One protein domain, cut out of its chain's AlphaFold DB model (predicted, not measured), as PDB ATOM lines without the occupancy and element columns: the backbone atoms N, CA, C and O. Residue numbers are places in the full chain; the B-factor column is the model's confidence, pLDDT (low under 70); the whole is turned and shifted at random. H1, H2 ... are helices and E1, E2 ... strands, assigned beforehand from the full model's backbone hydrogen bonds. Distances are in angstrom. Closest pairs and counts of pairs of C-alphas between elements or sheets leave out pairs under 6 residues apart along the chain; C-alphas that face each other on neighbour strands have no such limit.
ATOM      1  N   LEU A  13     342.159 181.954 207.047       88.06
ATOM      2  CA  LEU A  13     341.081 181.138 207.613       88.06
ATOM      3  C   LEU A  13     340.339 181.879 208.730       88.06
ATOM      4  O   LEU A  13     339.118 181.784 208.804       88.06
ATOM      5  N   LEU A  14     341.065 182.626 209.571       88.25
ATOM      6  CA  LEU A  14     340.460 183.451 210.616       88.25
ATOM      7  C   LEU A  14     339.661 184.596 209.992       88.25
ATOM      8  O   LEU A  14     338.500 184.780 210.342       88.25
ATOM      9  N   SER A  15     340.254 185.298 209.025       87.62
ATOM     10  CA  SER A  15     339.602 186.376 208.274       87.62
ATOM     11  C   SER A  15     338.336 185.890 207.562       87.62
ATOM     12  O   SER A  15     337.278 186.505 207.672       87.62
ATOM     13  N   GLY A  16     338.408 184.738 206.886       90.12
ATOM     14  CA  GLY A  16     337.247 184.140 206.228       90.12
ATOM     15  C   GLY A  16     336.147 183.741 207.214       90.12
ATOM     16  O   GLY A  16     334.970 183.946 206.934       90.12
ATOM     17  N   TYR A  17     336.513 183.212 208.384       93.19
ATOM     18  CA  TYR A  17     335.533 182.843 209.402       93.19
ATOM     19  C   TYR A  17     334.873 184.067 210.060       93.19
ATOM     20  O   TYR A  17     333.661 184.071 210.264       93.19
ATOM     21  N   ALA A  18     335.635 185.132 210.323       93.12
ATOM     22  CA  ALA A  18     335.103 186.399 210.822       93.12
ATOM     23  C   ALA A  18     334.091 187.015 209.844       93.12
ATOM     24  O   ALA A  18     332.991 187.384 210.252       93.12
ATOM     25  N   SER A  19     334.416 187.027 208.547       92.81
ATOM     26  CA  SER A  19     333.501 187.483 207.495       92.81
ATOM     27  C   SER A  19     332.185 186.694 207.485       92.81
ATOM     28  O   SER A  19     331.122 187.306 207.438       92.81
ATOM     29  N   GLN A  20     332.234 185.362 207.628       95.25
ATOM     30  CA  GLN A  20     331.025 184.527 207.713       95.25
ATOM     31  C   GLN A  20     330.178 184.827 208.956       95.25
ATOM     32  O   GLN A  20     328.953 184.787 208.882       95.25
ATOM     33  N   ILE A  21     330.806 185.123 210.100       95.94
ATOM     34  CA  ILE A  21     330.085 185.522 211.318       95.94
ATOM     35  C   ILE A  21     329.323 186.826 211.075       95.94
ATOM     36  O   ILE A  21     328.138 186.905 211.398       95.94
ATOM     37  N   VAL A  22     329.985 187.832 210.501       95.19
ATOM     38  CA  VAL A  22     329.364 189.136 210.231       95.19
ATOM     39  C   VAL A  22     328.237 189.005 209.208       95.19
ATOM     40  O   VAL A  22     327.147 189.519 209.445       95.19
ATOM     41  N   GLU A  23     328.454 188.253 208.127       95.19
ATOM     42  CA  GLU A  23     327.428 187.979 207.115       95.19
ATOM     43  C   GLU A  23     326.214 187.255 207.715       95.19
ATOM     44  O   GLU A  23     325.072 187.609 207.420       95.19
ATOM     45  N   ALA A  24     326.442 186.267 208.587       95.44
ATOM     46  CA  ALA A  24     325.366 185.547 209.260       95.44
ATOM     47  C   ALA A  24     324.550 186.465 210.178       95.44
ATOM     48  O   ALA A  24     323.329 186.369 210.182       95.44
ATOM     49  N   ILE A  25     325.203 187.368 210.915       95.75
ATOM     50  CA  ILE A  25     324.529 188.356 211.772       95.75
ATOM     51  C   ILE A  25     323.730 189.357 210.931       95.75
ATOM     52  O   ILE A  25     322.591 189.667 211.265       95.75
ATOM     53  N   GLN A  26     324.317 189.863 209.845       94.31
ATOM     54  CA  GLN A  26     323.685 190.860 208.981       94.31
ATOM     55  C   GLN A  26     322.436 190.314 208.277       94.31
ATOM     56  O   GLN A  26     321.471 191.049 208.079       94.31
ATOM     57  N   ASN A  27     322.455 189.033 207.908       94.69
ATOM     58  CA  ASN A  27     321.376 188.380 207.167       94.69
ATOM     59  C   ASN A  27     320.416 187.562 208.056       94.69
ATOM     60  O   ASN A  27     319.566 186.842 207.529       94.69
ATOM     61  N   ASP A  28     320.531 187.642 209.387       93.81
ATOM     62  CA  ASP A  28     319.637 186.928 210.304       93.81
ATOM     63  C   ASP A  28     318.275 187.634 210.422       93.81
ATOM     64  O   ASP A  28     318.090 188.582 211.190       93.81
ATOM     65  N   GLU A  29     317.279 187.128 209.691       93.81
ATOM     66  CA  GLU A  29     315.899 187.627 209.743       93.81
ATOM     67  C   GLU A  29     315.249 187.502 211.136       93.81
ATOM     68  O   GLU A  29     314.283 188.207 211.434       93.81
ATOM     69  N   SER A  30     315.757 186.614 212.001       94.94
ATOM     70  CA  SER A  30     315.250 186.443 213.366       94.94
ATOM     71  C   SER A  30     315.779 187.497 214.345       94.94
ATOM     72  O   SER A  30     315.200 187.672 215.423       94.94
ATOM     73  N   ALA A  31     316.828 188.235 213.960       92.81
ATOM     74  CA  ALA A  31     317.474 189.262 214.772       92.81
ATOM     75  C   ALA A  31     317.864 190.507 213.935       92.81
ATOM     76  O   ALA A  31     319.033 190.888 213.893       92.81
ATOM     77  N   PRO A  32     316.892 191.206 213.314       90.31
ATOM     78  CA  PRO A  32     317.138 192.226 212.284       90.31
ATOM     79  C   PRO A  32     317.889 193.482 212.759       90.31
ATOM     80  O   PRO A  32     318.330 194.275 211.934       90.31
ATOM     81  N   HIS A  33     318.018 193.689 214.071       94.81
ATOM     82  CA  HIS A  33     318.736 194.827 214.658       94.81
ATOM     83  C   HIS A  33     320.104 194.446 215.230       94.81
ATOM     84  O   HIS A  33     320.882 195.323 215.583       94.81
ATOM     85  N   LEU A  34     320.438 193.150 215.274       95.00
ATOM     86  CA  LEU A  34     321.633 192.665 215.959       95.00
ATOM     87  C   LEU A  34     322.928 193.230 215.362       95.00
ATOM     88  O   LEU A  34     323.863 193.531 216.099       95.00
ATOM     89  N   TYR A  35     322.983 193.391 214.038       95.00
ATOM     90  CA  TYR A  35     324.137 193.984 213.366       95.00
ATOM     91  C   TYR A  35     324.397 195.424 213.837       95.00
ATOM     92  O   TYR A  35     325.523 195.764 214.207       95.00
ATOM     93  N   ASP A  36     323.354 196.254 213.866       95.38
ATOM     94  CA  ASP A  36     323.460 197.652 214.286       95.38
ATOM     95  C   ASP A  36     323.680 197.777 215.801       95.38
ATOM     96  O   ASP A  36     324.512 198.578 216.223       95.38
ATOM     97  N   ASP A  37     323.035 196.930 216.609       96.12
ATOM     98  CA  ASP A  37     323.230 196.880 218.063       96.12
ATOM     99  C   ASP A  37     324.692 196.555 218.422       96.12
ATOM    100  O   ASP A  37     325.284 197.176 219.309       96.12
ATOM    101  N   ILE A  38     325.310 195.600 217.713       95.44
ATOM    102  CA  ILE A  38     326.729 195.267 217.901       95.44
ATOM    103  C   ILE A  38     327.614 196.440 217.476       95.44
ATOM    104  O   ILE A  38     328.565 196.764 218.189       95.44
ATOM    105  N   ARG A  39     327.304 197.109 216.358       94.62
ATOM    106  CA  ARG A  39     328.050 198.300 215.912       94.62
ATOM    107  C   ARG A  39     328.003 199.416 216.940       94.62
ATOM    108  O   ARG A  39     329.044 199.987 217.257       94.62
ATOM    109  N   GLU A  40     326.827 199.700 217.484       95.25
ATOM    110  CA  GLU A  40     326.664 200.716 218.519       95.25
ATOM    111  C   GLU A  40     327.423 200.326 219.797       95.25
ATOM    112  O   GLU A  40     328.153 201.142 220.362       95.25
ATOM    113  N   MET A  41     327.338 199.059 220.215       95.44
ATOM    114  CA  MET A  41     328.093 198.545 221.359       95.44
ATOM    115  C   MET A  41     329.609 198.700 221.158       95.44
ATOM    116  O   MET A  41     330.301 199.147 222.075       95.44
ATOM    117  N   LEU A  42     330.134 198.365 219.973       94.62
ATOM    118  CA  LEU A  42     331.566 198.460 219.658       94.62
ATOM    119  C   LEU A  42     332.091 199.903 219.740       94.62
ATOM    120  O   LEU A  42     333.225 200.106 220.167       94.62
ATOM    121  N   GLN A  43     331.261 200.904 219.431       92.00
ATOM    122  CA  GLN A  43     331.613 202.322 219.587       92.00
ATOM    123  C   GLN A  43     331.670 202.784 221.054       92.00
ATOM    124  O   GLN A  43     332.301 203.795 221.362       92.00
ATOM    125  N   GLN A  44     330.999 202.075 221.968       93.38
ATOM    126  CA  GLN A  44     330.903 202.449 223.385       93.38
ATOM    127  C   GLN A  44     331.946 201.753 224.271       93.38
ATOM    128  O   GLN A  44     332.202 202.196 225.394       93.38
ATOM    129  N   VAL A  45     332.547 200.661 223.798       92.31
ATOM    130  CA  VAL A  45     333.571 199.916 224.542       92.31
ATOM    131  C   VAL A  45     334.976 200.439 224.246       92.31
ATOM    132  O   VAL A  45     335.244 201.053 223.218       92.31
ATOM    133  N   SER A  46     335.913 200.191 225.165       92.62
ATOM    134  CA  SER A  46     337.322 200.506 224.916       92.62
ATOM    135  C   SER A  46     337.843 199.687 223.723       92.62
ATOM    136  O   SER A  46     337.603 198.479 223.712       92.62
ATOM    137  N   PRO A  47     338.623 200.279 222.794       89.81
ATOM    138  CA  PRO A  47     339.191 199.567 221.643       89.81
ATOM    139  C   PRO A  47     339.970 198.290 222.005       89.81
ATOM    140  O   PRO A  47     339.957 197.313 221.263       89.81
ATOM    141  N   SER A  48     340.613 198.265 223.179       91.88
ATOM    142  CA  SER A  48     341.364 197.109 223.689       91.88
ATOM    143  C   SER A  48     340.517 196.101 224.476       91.88
ATOM    144  O   SER A  48     341.041 195.087 224.941       91.88
ATOM    145  N   GLY A  49     339.218 196.360 224.657       91.44
ATOM    146  CA  GLY A  49     338.295 195.449 225.324       91.44
ATOM    147  C   GLY A  49     338.114 194.170 224.512       91.44
ATOM    148  O   GLY A  49     337.813 194.231 223.328       91.44
ATOM    149  N   MET A  50     338.300 193.006 225.138       94.19
ATOM    150  CA  MET A  50     338.149 191.716 224.459       94.19
ATOM    151  C   MET A  50     336.667 191.347 224.342       94.19
ATOM    152  O   MET A  50     335.994 191.158 225.355       94.19
ATOM    153  N   ILE A  51     336.178 191.204 223.113       94.56
ATOM    154  CA  ILE A  51     334.793 190.862 222.781       94.56
ATOM    155  C   ILE A  51     334.760 189.485 222.117       94.56
ATOM    156  O   ILE A  51     335.648 189.127 221.339       94.56
ATOM    157  N   THR A  52     333.735 188.697 222.446       95.44
ATOM    158  CA  THR A  52     333.495 187.381 221.844       95.44
ATOM    159  C   THR A  52     332.280 187.442 220.931       95.44
ATOM    160  O   THR A  52     331.197 187.768 221.410       95.44
ATOM    161  N   ILE A  53     332.438 187.111 219.647       94.81
ATOM    162  CA  ILE A  53     331.338 187.064 218.667       94.81
ATOM    163  C   ILE A  53     331.431 185.758 217.866       94.81
ATOM    164  O   ILE A  53     332.528 185.263 217.598       94.81
ATOM    165  N   GLY A  54     330.277 185.193 217.501       91.62
ATOM    166  CA  GLY A  54     330.159 183.981 216.686       91.62
ATOM    167  C   GLY A  54     329.899 182.697 217.477       91.62
ATOM    168  O   GLY A  54     329.898 182.675 218.709       91.62
ATOM    169  N   ASN A  55     329.663 181.609 216.741       89.12
ATOM    170  CA  ASN A  55     329.494 180.263 217.284       89.12
ATOM    171  C   ASN A  55     330.070 179.214 216.302       89.12
ATOM    172  O   ASN A  55     329.414 178.919 215.299       89.12
ATOM    173  N   PRO A  56     331.268 178.642 216.560       89.69
ATOM    174  CA  PRO A  56     332.158 178.920 217.696       89.69
ATOM    175  C   PRO A  56     332.636 180.383 217.793       89.69
ATOM    176  O   PRO A  56     332.839 181.060 216.796       89.69
ATOM    177  N   GLY A  57     332.810 180.887 219.018       91.44
ATOM    178  CA  GLY A  57     333.163 182.292 219.250       91.44
ATOM    179  C   GLY A  57     334.641 182.606 219.000       91.44
ATOM    180  O   GLY A  57     335.518 181.855 219.433       91.44
ATOM    181  N   ILE A  58     334.916 183.746 218.363       91.62
ATOM    182  CA  ILE A  58     336.252 184.353 218.277       91.62
ATOM    183  C   ILE A  58     336.365 185.417 219.373       91.62
ATOM    184  O   ILE A  58     335.501 186.285 219.476       91.62
ATOM    185  N   VAL A  59     337.434 185.366 220.172       93.56
ATOM    186  CA  VAL A  59     337.751 186.386 221.185       93.56
ATOM    187  C   VAL A  59     338.811 187.329 220.618       93.56
ATOM    188  O   VAL A  59     339.944 186.903 220.397       93.56
ATOM    189  N   ALA A  60     338.463 188.595 220.398       91.38
ATOM    190  CA  ALA A  60     339.355 189.597 219.809       91.38
ATOM    191  C   ALA A  60     339.098 191.000 220.400       91.38
ATOM    192  O   ALA A  60     338.039 191.213 220.997       91.38
ATOM    193  N   PRO A  61     340.043 191.953 220.279       93.75
ATOM    194  CA  PRO A  61     339.819 193.338 220.689       93.75
ATOM    195  C   PRO A  61     338.626 193.978 219.969       93.75
ATOM    196  O   PRO A  61     338.334 193.645 218.821       93.75
ATOM    197  N   ALA A  62     337.965 194.930 220.624       93.56
ATOM    198  CA  ALA A  62     336.836 195.658 220.056       93.56
ATOM    199  C   ALA A  62     337.209 196.410 218.772       93.56
ATOM    200  O   ALA A  62     336.405 196.417 217.850       93.56
ATOM    201  N   SER A  63     338.426 196.959 218.674       90.94
ATOM    202  CA  SER A  63     338.909 197.589 217.433       90.94
ATOM    203  C   SER A  63     338.972 196.602 216.269       90.94
ATOM    204  O   SER A  63     338.511 196.900 215.180       90.94
ATOM    205  N   TRP A  64     339.452 195.381 216.522       91.69
ATOM    206  CA  TRP A  64     339.529 194.349 215.488       91.69
ATOM    207  C   TRP A  64     338.139 193.966 214.978       91.69
ATOM    208  O   TRP A  64     337.939 193.804 213.781       91.69
ATOM    209  N   TRP A  65     337.149 193.852 215.869       93.75
ATOM    210  CA  TRP A  65     335.757 193.686 215.443       93.75
ATOM    211  C   TRP A  65     335.204 194.938 214.750       93.75
ATOM    212  O   TRP A  65     334.431 194.805 213.809       93.75
ATOM    213  N   GLY A  66     335.613 196.134 215.173       93.06
ATOM    214  CA  GLY A  66     335.267 197.401 214.533       93.06
ATOM    215  C   GLY A  66     335.608 197.423 213.045       93.06
ATOM    216  O   GLY A  66     334.745 197.793 212.246       93.06
ATOM    217  N   ASP A  67     336.788 196.926 212.668       90.25
ATOM    218  CA  ASP A  67     337.206 196.772 211.267       90.25
ATOM    219  C   ASP A  67     336.197 195.921 210.470       90.25
ATOM    220  O   ASP A  67     335.700 196.331 209.420       90.25
ATOM    221  N   TRP A  68     335.811 194.758 211.010       91.44
ATOM    222  CA  TRP A  68     334.870 193.834 210.362       91.44
ATOM    223  C   TRP A  68     333.441 194.370 210.255       91.44
ATOM    224  O   TRP A  68     332.731 194.051 209.304       91.44
ATOM    225  N   PHE A  69     333.014 195.176 211.226       92.25
ATOM    226  CA  PHE A  69     331.695 195.815 211.248       92.25
ATOM    227  C   PHE A  69     331.689 197.200 210.563       92.25
ATOM    228  O   PHE A  69     330.709 197.955 210.665       92.25
ATOM    229  N   GLY A  70     332.772 197.545 209.855       87.44
ATOM    230  CA  GLY A  70     332.891 198.767 209.058       87.44
ATOM    231  C   GLY A  70     332.851 200.051 209.889       87.44
ATOM    232  O   GLY A  70     332.245 201.035 209.461       87.44
ATOM    233  N   LEU A  71     333.405 200.026 211.104       84.62
ATOM    234  CA  LEU A  71     333.528 201.196 211.982       84.62
ATOM    235  C   LEU A  71     334.826 201.970 211.743       84.62
ATOM    236  O   LEU A  71     334.809 203.197 211.794       84.62
ATOM    237  N   ASP A  72     335.905 201.253 211.437       70.75
ATOM    238  CA  ASP A  72     337.262 201.795 211.345       70.75
ATOM    239  C   ASP A  72     337.796 201.835 209.900       70.75
ATOM    240  O   ASP A  72     339.001 201.913 209.681       70.75
ATOM    241  N   LEU A  73     336.908 201.841 208.891       64.06
ATOM    242  CA  LEU A  73     337.320 202.092 207.505       64.06
ATOM    243  C   LEU A  73     337.918 203.497 207.407       64.06
ATOM    244  O   LEU A  73     337.203 204.505 207.482       64.06
ATOM    245  N   SER A  74     339.235 203.569 207.238       61.06
ATOM    246  CA  SER A  74     339.901 204.837 207.004       61.06
ATOM    247  C   SER A  74     339.491 205.388 205.634       61.06
ATOM    248  O   SER A  74     339.063 204.666 204.731       61.06
ATOM    249  N   ALA A  75     339.617 206.703 205.451       62.16
ATOM    250  CA  ALA A  75     339.397 207.313 204.140       62.16
ATOM    251  C   ALA A  75     340.339 206.738 203.062       62.16
ATOM    252  O   ALA A  75     339.996 206.772 201.884       62.16
ATOM    253  N   GLU A  76     341.496 206.204 203.470       58.22
ATOM    254  CA  GLU A  76     342.449 205.494 202.614       58.22
ATOM    255  C   GLU A  76     341.908 204.126 202.184       58.22
ATOM    256  O   GLU A  76     341.870 203.861 200.988       58.22
ATOM    257  N   ASP A  77     341.364 203.320 203.103       63.62
ATOM    258  CA  ASP A  77     340.750 202.021 202.765       63.62
ATOM    259  C   ASP A  77     339.570 202.190 201.791       63.62
ATOM    260  O   ASP A  77     339.371 201.404 200.865       63.62
ATOM    261  N   ILE A  78     338.789 203.263 201.968       64.69
ATOM    262  CA  ILE A  78     337.688 203.614 201.059       64.69
ATOM    263  C   ILE A  78     338.223 204.040 199.686       64.69
ATOM    264  O   ILE A  78     337.628 203.685 198.667       64.69
ATOM    265  N   ALA A  79     339.320 204.799 199.642       64.25
ATOM    266  CA  ALA A  79     339.943 205.225 198.392       64.25
ATOM    267  C   ALA A  79     340.551 204.039 197.625       64.25
ATOM    268  O   ALA A  79     340.344 203.938 196.418       64.25
ATOM    269  N   GLU A  80     341.208 203.099 198.313       60.34
ATOM    270  CA  GLU A  80     341.740 201.878 197.694       60.34
ATOM    271  C   GLU A  80     340.628 201.023 197.068       60.34
ATOM    272  O   GLU A  80     340.785 200.515 195.960       60.34
ATOM    273  N   LEU A  81     339.462 200.924 197.717       62.78
ATOM    274  CA  LEU A  81     338.297 200.220 197.164       62.78
ATOM    275  C   LEU A  81     337.678 200.926 195.946       62.78
ATOM    276  O   LEU A  81     337.098 200.257 195.092       62.78
ATOM    277  N   GLN A  82     337.794 202.254 195.843       59.47
ATOM    278  CA  GLN A  82     337.317 203.018 194.681       59.47
ATOM    279  C   GLN A  82     338.201 202.836 193.441       59.47
ATOM    280  O   GLN A  82     337.711 203.003 192.324       59.47
ATOM    281  N   GLU A  83     339.476 202.485 193.619       57.78
ATOM    282  CA  GLU A  83     340.404 202.207 192.515       57.78
ATOM    283  C   GLU A  83     340.274 200.777 191.957       57.78
ATOM    284  O   GLU A  83     340.829 200.470 190.898       57.78
ATOM    285  N   VAL A  84     339.499 199.903 192.611       50.31
ATOM    286  CA  VAL A  84     339.156 198.575 192.085       50.31
ATOM    287  C   VAL A  84     337.993 198.704 191.089       50.31
ATOM    288  O   VAL A  84     336.824 198.598 191.452       50.31
TER     289      VAL A  84
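AT A GLANCE: This is residues 13 to 84 of the 86 residues of an uncharacterized protein of Enterobacter sichuanensis (UniProt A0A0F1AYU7). A small two-stranded hairpin, E1 and E2, and three helices set crosswise to each other, H1, H2 and H3, make a compact body; residues 73 to 84, which include H4, stick out from it as an arm. The printed part has 72 residues, with four named helices and two named strands in the order H1, H2, E1, E2, H3, H4. The sheet, E1 - E2, is antiparallel, and the class is mostly helix. The whole is compact, with a radius of gyration of the C-alphas of 12.8 A and spans of 35 by 28 by 26 A.

IN THESE COORDINATES: E1 is residues 50 to 54, 13.6 A long, and E2 residues 57 to 61, 13.0 A. H3 follows at once, residues 62 to 68. H1, residues 13 to 26, begins at C-alpha 13 (341.081, 181.138, 207.613) and is 20.0 A long. H2 is residues 34 to 44, 15.4 A. H4, residues 75 to 82, ends at C-alpha 82 (337.317, 203.018, 194.681).

HOW THE PARTS SIT: E1 and E2 form a hairpin; N 51 and O 60 are 2.8 A apart, within hydrogen-bond range. The closest C-alphas of E1 and H3 are Ile 51 and Ala 62, 5.9 A; those of E1 and H1 are Ile 21 and Gly 54, 5.6 A. H3 touches H2, closest at the C-alphas of Leu 42 and Ala 62, 6.0 A, at a steep tilt of 43 degrees, opposite ways. With residues 22 to 26 alone, H1 touches H2, closest at the C-alphas of Gln 26 and Tyr 35, 5.4 A. H1 and H3 only just touch, with 3 pairs of C-alphas within 8 A, the closest those of Ser 19 and Trp 68, 7.1 A. H4 touches no helix. Every O i to N i+4 pair is within hydrogen-bond range in H1, H2 and H4, and 2 of 3 in H3.

THE WHOLE: The two C-alphas farthest apart, Ser 30 and Glu 83, are 36.3 A apart. The printed part has no cut and no long link. Residues 73 to 84 have pLDDT under 70.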